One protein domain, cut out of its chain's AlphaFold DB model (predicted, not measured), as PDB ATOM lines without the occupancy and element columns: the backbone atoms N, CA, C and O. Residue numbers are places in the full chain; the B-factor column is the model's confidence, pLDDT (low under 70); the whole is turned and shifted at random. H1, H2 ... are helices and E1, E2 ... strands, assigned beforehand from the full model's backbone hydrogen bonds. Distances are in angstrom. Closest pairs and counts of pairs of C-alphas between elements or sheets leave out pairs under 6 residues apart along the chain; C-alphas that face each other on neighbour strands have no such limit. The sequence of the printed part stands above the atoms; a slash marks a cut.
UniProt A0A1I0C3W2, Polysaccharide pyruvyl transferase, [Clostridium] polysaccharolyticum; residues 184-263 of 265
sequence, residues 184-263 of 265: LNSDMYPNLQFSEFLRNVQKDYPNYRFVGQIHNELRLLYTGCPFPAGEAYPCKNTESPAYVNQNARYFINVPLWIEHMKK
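Overview. This is residues 184 to 263 of the 265 residues of the protein "Polysaccharide pyruvyl transferase" of [Clostridium] polysaccharolyticum (UniProt A0A1I0C3W2). Two short strands, E1 and E2, lie side by side near the middle as a small parallel sheet; H2 packs against it, mainly by E2, and the very short H3 lies close to the beginnings of both strands. H1 and H4 lie away from this middle towards opposite ends of the longest axis, and a long loop, residues 224 to 240, joins H2 to H3. The printed part has 80 residues, with four named helices and two named strands in the order H1, E1, H2, H3, E2, H4, and its class is mostly helix. It is compact, with a radius of gyration of the C-alphas of 12.2 A, and rounded, with spans of 33 by 28 by 20 A.

Along the chain. From Leu 184 the printed part leads to H1, residues 192 to 204, which is 18.3 A long and begins with C-alpha 192 at (140.178, 84.922, 127.468). E1, residues 209 to 212, measures 9.6 A. H2, residues 215 to 223, measures 12.1 A, with C-alpha 215 at (127.372, 68.607, 136.022). H3, residues 241 to 244, measures 5.2 A, and E2, residues 248 to 250, measures 7.1 A. H4, residues 254 to 261, measures 10.3 A and ends with C-alpha 261 at (114.231, 78.237, 124.216).

Arrangement. E1 and E2 are parallel neighbours, with 42 degrees between their directions. Across the pair, N 212 and O 249 are within hydrogen-bond range at 2.8 A, as are N 249 and O 210 at 2.8 A. E1, H2, H3 and E2 form a strand-helix-strand unit, two parallel neighbour strands with helices between them along the chain, and its crossover is right-handed. H2 and E2 have 5 pairs of C-alphas within 8 A, the closest being those of Leu 218 and Tyr 250, 6.1 A apart. The closest C-alphas of H3 and E2 are those of Ala 242 and Ala 248, 5.1 A apart. The closest of E1 and H3 are those of Phe 210 and Ala 242, 6.2 A apart. H2 and H3 are close but not clearly touching, with the C-alphas of Leu 221 and Tyr 243 8.0 A apart. H1 and H3 are only just apart, their closest C-alphas 8.5 A from each other. H4 is apart from H1, H2, H3 and E1. In H1, H2 and H4 every O i to N i+4 pair is within hydrogen-bond range; H3 is too short for such a pair, and its one O i to N i+3 pair is not within range.

Size, cuts and confidence. The two C-alphas farthest apart are those of Leu 192 and Pro 255, at 33.3 A. The printed part has no cut. The link from H2 to H3, 17 residues, is long, and the other four are tight. The mean pLDDT of the printed part is 89.1, and no printed residue is under 70.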
ATOM      1  N   LEU A 184     122.697  82.038 126.627       93.06
ATOM      2  CA  LEU A 184     124.144  81.860 126.678       93.06
ATOM      3  C   LEU A 184     124.498  80.528 127.325       93.06
ATOM      4  O   LEU A 184     123.895  80.130 128.317       93.06
ATOM      5  N   ASN A 185     125.539  79.894 126.813       90.25
ATOM      6  CA  ASN A 185     126.192  78.731 127.397       90.25
ATOM      7  C   ASN A 185     127.708  78.863 127.186       90.25
ATOM      8  O   ASN A 185     128.158  79.638 126.342       90.25
ATOM      9  N   SER A 186     128.504  78.146 127.974       85.62
ATOM     10  CA  SER A 186     129.965  78.210 127.891       85.62
ATOM     11  C   SER A 186     130.594  76.936 128.424       85.62
ATOM     12  O   SER A 186     130.097  76.352 129.382       85.62
ATOM     13  N   ASP A 187     131.756  76.582 127.884       79.06
ATOM     14  CA  ASP A 187     132.667  75.655 128.548       79.06
ATOM     15  C   ASP A 187     133.254  76.281 129.824       79.06
ATOM     16  O   ASP A 187     133.381  77.503 129.917       79.06
ATOM     17  N   MET A 188     133.649  75.444 130.796       78.94
ATOM     18  CA  MET A 188     134.267  75.859 132.076       78.94
ATOM     19  C   MET A 188     135.650  76.495 131.947       78.94
ATOM     20  O   MET A 188     136.123  77.144 132.880       78.94
ATOM     21  N   TYR A 189     136.327  76.253 130.829       80.69
ATOM     22  CA  TYR A 189     137.692  76.708 130.591       80.69
ATOM     23  C   TYR A 189     137.756  77.468 129.267       80.69
ATOM     24  O   TYR A 189     138.459  77.048 128.346       80.69
ATOM     25  N   PRO A 190     136.980  78.558 129.135       80.12
ATOM     26  CA  PRO A 190     137.014  79.351 127.927       80.12
ATOM     27  C   PRO A 190     138.367  80.058 127.828       80.12
ATOM     28  O   PRO A 190     138.967  80.432 128.841       80.12
ATOM     29  N   ASN A 191     138.835  80.296 126.603       86.19
ATOM     30  CA  ASN A 191     139.936  81.231 126.408       86.19
ATOM     31  C   ASN A 191     139.494  82.661 126.793       86.19
ATOM     32  O   ASN A 191     138.299  82.958 126.902       86.19
ATOM     33  N   LEU A 192     140.462  83.558 127.006       86.25
ATOM     34  CA  LEU A 192     140.178  84.922 127.468       86.25
ATOM     35  C   LEU A 192     139.284  85.701 126.495       86.25
ATOM     36  O   LEU A 192     138.366  86.380 126.944       86.25
ATOM     37  N   GLN A 193     139.491  85.547 125.186       88.94
ATOM     38  CA  GLN A 193     138.704  86.244 124.163       88.94
ATOM     39  C   GLN A 193     137.224  85.837 124.209       88.94
ATOM     40  O   GLN A 193     136.339  86.689 124.209       88.94
ATOM     41  N   PHE A 194     136.938  84.537 124.313       87.88
ATOM     42  CA  PHE A 194     135.569  84.032 124.422       87.88
ATOM     43  C   PHE A 194     134.920  84.439 125.752       87.88
ATOM     44  O   PHE A 194     133.745  84.791 125.805       87.88
ATOM     45  N   SER A 195     135.703  84.457 126.830       87.31
ATOM     46  CA  SER A 195     135.261  84.948 128.134       87.31
ATOM     47  C   SER A 195     134.879  86.437 128.110       87.31
ATOM     48  O   SER A 195     133.844  86.822 128.658       87.31
ATOM     49  N   GLU A 196     135.681  87.282 127.456       90.25
ATOM     50  CA  GLU A 196     135.377  88.704 127.255       90.25
ATOM     51  C   GLU A 196     134.134  88.905 126.395       90.25
ATOM     52  O   GLU A 196     133.270  89.703 126.756       90.25
ATOM     53  N   PHE A 197     134.001  88.131 125.316       91.56
ATOM     54  CA  PHE A 197     132.797  88.120 124.495       91.56
ATOM     55  C   PHE A 197     131.548  87.831 125.339       91.56
ATOM     56  O   PHE A 197     130.612  88.627 125.330       91.56
ATOM     57  N   LEU A 198     131.552  86.762 126.144       90.81
ATOM     58  CA  LEU A 198     130.414  86.427 127.005       90.81
ATOM     59  C   LEU A 198     130.098  87.528 128.024       90.81
ATOM     60  O   LEU A 198     128.926  87.827 128.244       90.81
ATOM     61  N   ARG A 199     131.117  88.156 128.628       89.31
ATOM     62  CA  ARG A 199     130.914  89.290 129.545       89.31
ATOM     63  C   ARG A 199     130.267  90.486 128.849       89.31
ATOM     64  O   ARG A 199     129.373  91.100 129.427       89.31
ATOM     65  N   ASN A 200     130.690  90.801 127.628       92.31
ATOM     66  CA  ASN A 200     130.101  91.888 126.849       92.31
ATOM     67  C   ASN A 200     128.638  91.584 126.512       92.31
ATOM     68  O   ASN A 200     127.780  92.422 126.757       92.31
ATOM     69  N   VAL A 201     128.320  90.353 126.099       92.25
ATOM     70  CA  VAL A 201     126.928  89.951 125.843       92.25
ATOM     71  C   VAL A 201     126.071  90.037 127.116       92.25
ATOM     72  O   VAL A 201     124.960  90.554 127.074       92.25
ATOM     73  N   GLN A 202     126.578  89.612 128.278       90.94
ATOM     74  CA  GLN A 202     125.850  89.753 129.551       90.94
ATOM     75  C   GLN A 202     125.589  91.216 129.943       90.94
ATOM     76  O   GLN A 202     124.592  91.499 130.609       90.94
ATOM     77  N   LYS A 203     126.486  92.134 129.563       91.38
ATOM     78  CA  LYS A 203     126.349  93.574 129.804       91.38
ATOM     79  C   LYS A 203     125.357  94.219 128.834       91.38
ATOM     80  O   LYS A 203     124.541  95.028 129.268       91.38
ATOM     81  N   ASP A 204     125.436  93.866 127.556       94.38
ATOM     82  CA  ASP A 204     124.630  94.469 126.492       94.38
ATOM     83  C   ASP A 204     123.175  93.965 126.512       94.38
ATOM     84  O   ASP A 204     122.266  94.689 126.105       94.38
ATOM     85  N   TYR A 205     122.943  92.757 127.045       95.25
ATOM     86  CA  TYR A 205     121.630  92.110 127.120       95.25
ATOM     87  C   TYR A 205     121.288  91.698 128.562       95.25
ATOM     88  O   TYR A 205     121.422  90.525 128.913       95.25
ATOM     89  N   PRO A 206     120.807  92.609 129.427       92.62
ATOM     90  CA  PRO A 206     120.491  92.303 130.829       92.62
ATOM     91  C   PRO A 206     119.445  91.186 131.012       92.62
ATOM     92  O   PRO A 206     119.453  90.490 132.031       92.62
ATOM     93  N   ASN A 207     118.585  90.966 130.009       93.94
ATOM     94  CA  ASN A 207     117.565  89.912 129.989       93.94
ATOM     95  C   ASN A 207     118.101  88.525 129.580       93.94
ATOM     96  O   ASN A 207     117.304  87.611 129.339       93.94
ATOM     97  N   TYR A 208     119.425  88.343 129.511       95.50
ATOM     98  CA  TYR A 208     120.026  87.071 129.122       95.50
ATOM     99  C   TYR A 208     119.604  85.900 130.023       95.50
ATOM    100  O   TYR A 208     119.216  86.051 131.189       95.50
ATOM    101  N   ARG A 209     119.725  84.684 129.492       95.44
ATOM    102  CA  ARG A 209     119.601  83.437 130.251       95.44
ATOM    103  C   ARG A 209     120.876  82.637 130.107       95.44
ATOM    104  O   ARG A 209     121.312  82.369 128.999       95.44
ATOM    105  N   PHE A 210     121.482  82.267 131.229       94.44
ATOM    106  CA  PHE A 210     122.621  81.359 131.217       94.44
ATOM    107  C   PHE A 210     122.106  79.930 131.366       94.44
ATOM    108  O   PHE A 210     121.508  79.602 132.388       94.44
ATOM    109  N   VAL A 211     122.319  79.089 130.361       94.88
ATOM    110  CA  VAL A 211     121.932  77.681 130.378       94.88
ATOM    111  C   VAL A 211     123.170  76.833 130.627       94.88
ATOM    112  O   VAL A 211     124.039  76.707 129.764       94.88
ATOM    113  N   GLY A 212     123.234  76.247 131.819       92.69
ATOM    114  CA  GLY A 212     124.288  75.315 132.179       92.69
ATOM    115  C   GLY A 212     124.203  74.025 131.363       92.69
ATOM    116  O   GLY A 212     123.121  73.516 131.065       92.69
ATOM    117  N   GLN A 213     125.365  73.494 131.009       90.69
ATOM    118  CA  GLN A 213     125.555  72.262 130.264       90.69
ATOM    119  C   GLN A 213     126.284  71.199 131.080       90.69
ATOM    120  O   GLN A 213     126.104  70.020 130.819       90.69
ATOM    121  N   ILE A 214     127.067  71.542 132.093       89.56
ATOM    122  CA  ILE A 214     127.900  70.574 132.808       89.56
ATOM    123  C   ILE A 214     127.384  70.260 134.210       89.56
ATOM    124  O   ILE A 214     126.681  71.036 134.855       89.56
ATOM    125  N   HIS A 215     127.801  69.110 134.722       88.12
ATOM    126  CA  HIS A 215     127.372  68.607 136.022       88.12
ATOM    127  C   HIS A 215     127.598  69.590 137.188       88.12
ATOM    128  O   HIS A 215     126.759  69.710 138.080       88.12
ATOM    129  N   ASN A 216     128.712  70.329 137.175       89.06
ATOM    130  CA  ASN A 216     129.023  71.262 138.256       89.06
ATOM    131  C   ASN A 216     128.095  72.485 138.297       89.06
ATOM    132  O   ASN A 216     127.841  73.004 139.380       89.06
ATOM    133  N   GLU A 217     127.553  72.927 137.160       91.88
ATOM    134  CA  GLU A 217     126.582  74.028 137.134       91.88
ATOM    135  C   GLU A 217     125.243  73.582 137.730       91.88
ATOM    136  O   GLU A 217     124.633  74.329 138.492       91.88
ATOM    137  N   LEU A 218     124.818  72.336 137.466       92.50
ATOM    138  CA  LEU A 218     123.664  71.745 138.148       92.50
ATOM    139  C   LEU A 218     123.909  71.658 139.658       92.50
ATOM    140  O   LEU A 218     123.036  72.032 140.435       92.50
ATOM    141  N   ARG A 219     125.099  71.208 140.081       91.44
ATOM    142  CA  ARG A 219     125.473  71.153 141.503       91.44
ATOM    143  C   ARG A 219     125.392  72.535 142.147       91.44
ATOM    144  O   ARG A 219     124.787  72.661 143.205       91.44
ATOM    145  N   LEU A 220     125.943  73.563 141.501       91.81
ATOM    146  CA  LEU A 220     125.887  74.937 142.000       91.81
ATOM    147  C   LEU A 220     124.445  75.445 142.108       91.81
ATOM    148  O   LEU A 220     124.079  75.990 143.145       91.81
ATOM    149  N   LEU A 221     123.611  75.225 141.087       92.12
ATOM    150  CA  LEU A 221     122.193  75.602 141.124       92.12
ATOM    151  C   LEU A 221     121.410  74.864 142.212       92.12
ATOM    152  O   LEU A 221     120.522  75.447 142.826       92.12
ATOM    153  N   TYR A 222     121.714  73.586 142.429       92.44
ATOM    154  CA  TYR A 222     120.951  72.723 143.322       92.44
ATOM    155  C   TYR A 222     121.366  72.866 144.793       92.44
ATOM    156  O   TYR A 222     120.513  72.820 145.675       92.44
ATOM    157  N   THR A 223     122.661  73.042 145.077       91.19
ATOM    158  CA  THR A 223     123.189  73.074 146.455       91.19
ATOM    159  C   THR A 223     123.761  74.423 146.876       91.19
ATOM    160  O   THR A 223     124.106  74.591 148.043       91.19
ATOM    161  N   GLY A 224     123.953  75.364 145.947       90.31
ATOM    162  CA  GLY A 224     124.691  76.607 146.191       90.31
ATOM    163  C   GLY A 224     126.200  76.410 146.389       90.31
ATOM    164  O   GLY A 224     126.917  77.376 146.637       90.31
ATOM    165  N   CYS A 225     126.715  75.178 146.289       87.94
ATOM    166  CA  CYS A 225     128.132  74.919 146.519       87.94
ATOM    167  C   CYS A 225     128.962  75.335 145.298       87.94
ATOM    168  O   CYS A 225     128.722  74.812 144.205       87.94
ATOM    169  N   PRO A 226     129.994  76.181 145.470       81.88
ATOM    170  CA  PRO A 226     130.903  76.511 144.385       81.88
ATOM    171  C   PRO A 226     131.688  75.276 143.921       81.88
ATOM    172  O   PRO A 226     131.775  74.238 144.595       81.88
ATOM    173  N   PHE A 227     132.271  75.392 142.736       81.19
ATOM    174  CA  PHE A 227     133.078  74.352 142.111       81.19
ATOM    175  C   PHE A 227     134.331  74.963 141.476       81.19
ATOM    176  O   PHE A 227     134.347  76.161 141.186       81.19
ATOM    177  N   PRO A 228     135.394  74.167 141.264       78.06
ATOM    178  CA  PRO A 228     136.598  74.659 140.612       78.06
ATOM    179  C   PRO A 228     136.314  74.908 139.124       78.06
ATOM    180  O   PRO A 228     136.282  73.977 138.324       78.06
ATOM    181  N   ALA A 229     136.099  76.169 138.759       77.94
ATOM    182  CA  ALA A 229     136.039  76.627 137.374       77.94
ATOM    183  C   ALA A 229     137.293  77.442 137.029       77.94
ATOM    184  O   ALA A 229     137.960  77.962 137.928       77.94
ATOM    185  N   GLY A 230     137.610  77.577 135.738       75.94
ATOM    186  CA  GLY A 230     138.695  78.456 135.304       75.94
ATOM    187  C   GLY A 230     138.446  79.905 135.732       75.94
ATOM    188  O   GLY A 230     137.301  80.344 135.820       75.94
ATOM    189  N   GLU A 231     139.507  80.679 135.978       76.06
ATOM    190  CA  GLU A 231     139.363  82.073 136.429       76.06
ATOM    191  C   GLU A 231     138.529  82.925 135.466       76.06
ATOM    192  O   GLU A 231     137.728  83.752 135.904       76.06
ATOM    193  N   ALA A 232     138.684  82.659 134.166       79.81
ATOM    194  CA  ALA A 232     137.965  83.308 133.079       79.81
ATOM    195  C   ALA A 232     136.494  82.870 132.961       79.81
ATOM    196  O   ALA A 232     135.747  83.445 132.174       79.81
ATOM    197  N   TYR A 233     136.039  81.861 133.697       83.31
ATOM    198  CA  TYR A 233     134.666  81.391 133.588       83.31
ATOM    199  C   TYR A 233     133.700  82.328 134.341       83.31
ATOM    200  O   TYR A 233     133.840  82.508 135.556       83.31
ATOM    201  N   PRO A 234     132.713  82.940 133.656       75.06
ATOM    202  CA  PRO A 234     131.910  84.026 134.226       75.06
ATOM    203  C   PRO A 234     130.842  83.563 135.230       75.06
ATOM    204  O   PRO A 234     130.225  84.401 135.880       75.06
ATOM    205  N   CYS A 235     130.614  82.251 135.361       83.44
ATOM    206  CA  CYS A 235     129.484  81.660 136.087       83.44
ATOM    207  C   CYS A 235     129.932  80.665 137.183       83.44
ATOM    208  O   CYS A 235     129.319  79.613 137.363       83.44
ATOM    209  N   LYS A 236     131.031  80.959 137.889       80.31
ATOM    210  CA  LYS A 236     131.755  80.010 138.764       80.31
ATOM    211  C   LYS A 236     131.186  79.813 140.177       80.31
ATOM    212  O   LYS A 236     131.554  78.858 140.856       80.31
ATOM    213  N   ASN A 237     130.339  80.723 140.653       87.38
ATOM    214  CA  ASN A 237     129.794  80.696 142.013       87.38
ATOM    215  C   ASN A 237     128.435  81.417 142.096       87.38
ATOM    216  O   ASN A 237     127.987  82.038 141.134       87.38
ATOM    217  N   THR A 238     127.792  81.357 143.263       87.62
ATOM    218  CA  THR A 238     126.488  81.995 143.516       87.62
ATOM    219  C   THR A 238     126.522  83.524 143.463       87.62
ATOM    220  O   THR A 238     125.472  84.141 143.335       87.62
ATOM    221  N   GLU A 239     127.704  84.137 143.540       89.75
ATOM    222  CA  GLU A 239     127.907  85.589 143.424       89.75
ATOM    223  C   GLU A 239     128.011  86.051 141.964       89.75
ATOM    224  O   GLU A 239     127.968  87.244 141.673       89.75
ATOM    225  N   SER A 240     128.155  85.112 141.026       88.56
ATOM    226  CA  SER A 240     128.251  85.431 139.608       88.56
ATOM    227  C   SER A 240     126.928  86.050 139.117       88.56
ATOM    228  O   SER A 240     125.859  85.584 139.528       88.56
ATOM    229  N   PRO A 241     126.952  87.045 138.202       88.88
ATOM    230  CA  PRO A 241     125.749  87.780 137.791       88.88
ATOM    231  C   PRO A 241     124.595  86.887 137.327       88.88
ATOM    232  O   PRO A 241     123.434  87.177 137.602       88.88
ATOM    233  N   ALA A 242     124.909  85.763 136.676       90.81
ATOM    234  CA  ALA A 242     123.909  84.808 136.216       90.81
ATOM    235  C   ALA A 242     123.070  84.222 137.365       90.81
ATOM    236  O   ALA A 242     121.883  83.963 137.184       90.81
ATOM    237  N   TYR A 243     123.660  84.029 138.545       90.81
ATOM    238  CA  TYR A 243     122.993  83.433 139.702       90.81
ATOM    239  C   TYR A 243     122.296  84.497 140.550       90.81
ATOM    240  O   TYR A 243     121.111  84.345 140.838       90.81
ATOM    241  N   VAL A 244     122.984  85.604 140.862       91.50
ATOM    242  CA  VAL A 244     122.416  86.725 141.641       91.50
ATOM    243  C   VAL A 244     121.168  87.294 140.966       91.50
ATOM    244  O   VAL A 244     120.148  87.503 141.620       91.50
ATOM    245  N   ASN A 245     121.208  87.462 139.641       91.75
ATOM    246  CA  ASN A 245     120.087  88.008 138.874       91.75
ATOM    247  C   ASN A 245     119.045  86.945 138.485       91.75
ATOM    248  O   ASN A 245     118.135  87.233 137.714       91.75
ATOM    249  N   GLN A 246     119.169  85.710 138.986       92.00
ATOM    250  CA  GLN A 246     118.269  84.593 138.674       92.00
ATOM    251  C   GLN A 246     118.157  84.289 137.167       92.00
ATOM    252  O   GLN A 246     117.120  83.817 136.688       92.00
ATOM    253  N   ASN A 247     119.237  84.510 136.415       93.44
ATOM    254  CA  ASN A 247     119.332  84.252 134.977       93.44
ATOM    255  C   ASN A 247     119.816  82.825 134.655       93.44
ATOM    256  O   ASN A 247     119.618  82.358 133.534       93.44
ATOM    257  N   ALA A 248     120.424  82.123 135.615       94.12
ATOM    258  CA  ALA A 248     120.957  80.773 135.449       94.12
ATOM    259  C   ALA A 248     119.854  79.697 135.442       94.12
ATOM    260  O   ALA A 248     118.958  79.687 136.288       94.12
ATOM    261  N   ARG A 249     119.911  78.772 134.485       94.50
ATOM    262  CA  ARG A 249     119.009  77.624 134.323       94.50
ATOM    263  C   ARG A 249     119.824  76.379 133.984       94.50
ATOM    264  O   ARG A 249     120.899  76.477 133.407       94.50
ATOM    265  N   TYR A 250     119.289  75.209 134.308       94.25
ATOM    266  CA  TYR A 250     119.820  73.916 133.881       94.25
ATOM    267  C   TYR A 250     118.647  72.997 133.576       94.25
ATOM    268  O   TYR A 250     117.675  72.971 134.334       94.25
ATOM    269  N   PHE A 251     118.727  72.254 132.477       92.88
ATOM    270  CA  PHE A 251     117.640  71.394 132.031       92.88
ATOM    271  C   PHE A 251     118.059  69.931 132.061       92.88
ATOM    272  O   PHE A 251     119.065  69.539 131.482       92.88
ATOM    273  N   ILE A 252     117.231  69.122 132.718       91.19
ATOM    274  CA  ILE A 252     117.337  67.656 132.759       91.19
ATOM    275  C   ILE A 252     116.232  66.983 131.928       91.19
ATOM    276  O   ILE A 252     116.128  65.763 131.882       91.19
ATOM    277  N   ASN A 253     115.394  67.794 131.275       89.88
ATOM    278  CA  ASN A 253     114.273  67.380 130.442       89.88
ATOM    279  C   ASN A 253     114.283  68.215 129.152       89.88
ATOM    280  O   ASN A 253     114.220  69.445 129.201       89.88
ATOM    281  N   VAL A 254     114.394  67.540 128.006       91.31
ATOM    282  CA  VAL A 254     114.547  68.194 126.698       91.31
ATOM    283  C   VAL A 254     113.286  68.953 126.265       91.31
ATOM    284  O   VAL A 254     113.443  70.105 125.866       91.31
ATOM    285  N   PRO A 255     112.055  68.416 126.393       91.12
ATOM    286  CA  PRO A 255     110.839  69.187 126.123       91.12
ATOM    287  C   PRO A 255     110.776  70.529 126.864       91.12
ATOM    288  O   PRO A 255     110.583  71.567 126.231       91.12
ATOM    289  N   LEU A 256     111.040  70.542 128.176       91.81
ATOM    290  CA  LEU A 256     111.058  71.778 128.970       91.81
ATOM    291  C   LEU A 256     112.178  72.735 128.542       91.81
ATOM    292  O   LEU A 256     111.995  73.955 128.568       91.81
ATOM    293  N   TRP A 257     113.331  72.203 128.126       93.44
ATOM    294  CA  TRP A 257     114.398  73.020 127.553       93.44
ATOM    295  C   TRP A 257     113.935  73.682 126.251       93.44
ATOM    296  O   TRP A 257     114.053  74.895 126.102       93.44
ATOM    297  N   ILE A 258     113.334  72.926 125.332       92.19
ATOM    298  CA  ILE A 258     112.813  73.454 124.064       92.19
ATOM    299  C   ILE A 258     111.741  74.521 124.320       92.19
ATOM    300  O   ILE A 258     111.775  75.589 123.710       92.19
ATOM    301  N   GLU A 259     110.805  74.275 125.240       94.00
ATOM    302  CA  GLU A 259     109.784  75.254 125.629       94.00
ATOM    303  C   GLU A 259     110.379  76.538 126.206       94.00
ATOM    304  O   GLU A 259     109.860  77.630 125.961       94.00
ATOM    305  N   HIS A 260     111.474  76.430 126.961       94.75
ATOM    306  CA  HIS A 260     112.214  77.592 127.431       94.75
ATOM    307  C   HIS A 260     112.862  78.351 126.269       94.75
ATOM    308  O   HIS A 260     112.701  79.568 126.177       94.75
ATOM    309  N   MET A 261     113.541  77.640 125.363       92.81
ATOM    310  CA  MET A 261     114.231  78.237 124.216       92.81
ATOM    311  C   MET A 261     113.272  78.934 123.248       92.81
ATOM    312  O   MET A 261     113.628  79.962 122.687       92.81
ATOM    313  N   LYS A 262     112.025  78.462 123.113       91.81
ATOM    314  CA  LYS A 262     110.977  79.140 122.324       91.81
ATOM    315  C   LYS A 262     110.634  80.553 122.822       91.81
ATOM    316  O   LYS A 262     109.994  81.299 122.089       91.81
ATOM    317  N   LYS A 263     111.002  80.901 124.061       93.06
ATOM    318  CA  LYS A 263     110.760  82.219 124.673       93.06
ATOM    319  C   LYS A 263     111.950  83.177 124.526       93.06
ATOM    320  O   LYS A 263     111.845  84.301 125.020       93.06
TER     321      LYS A 263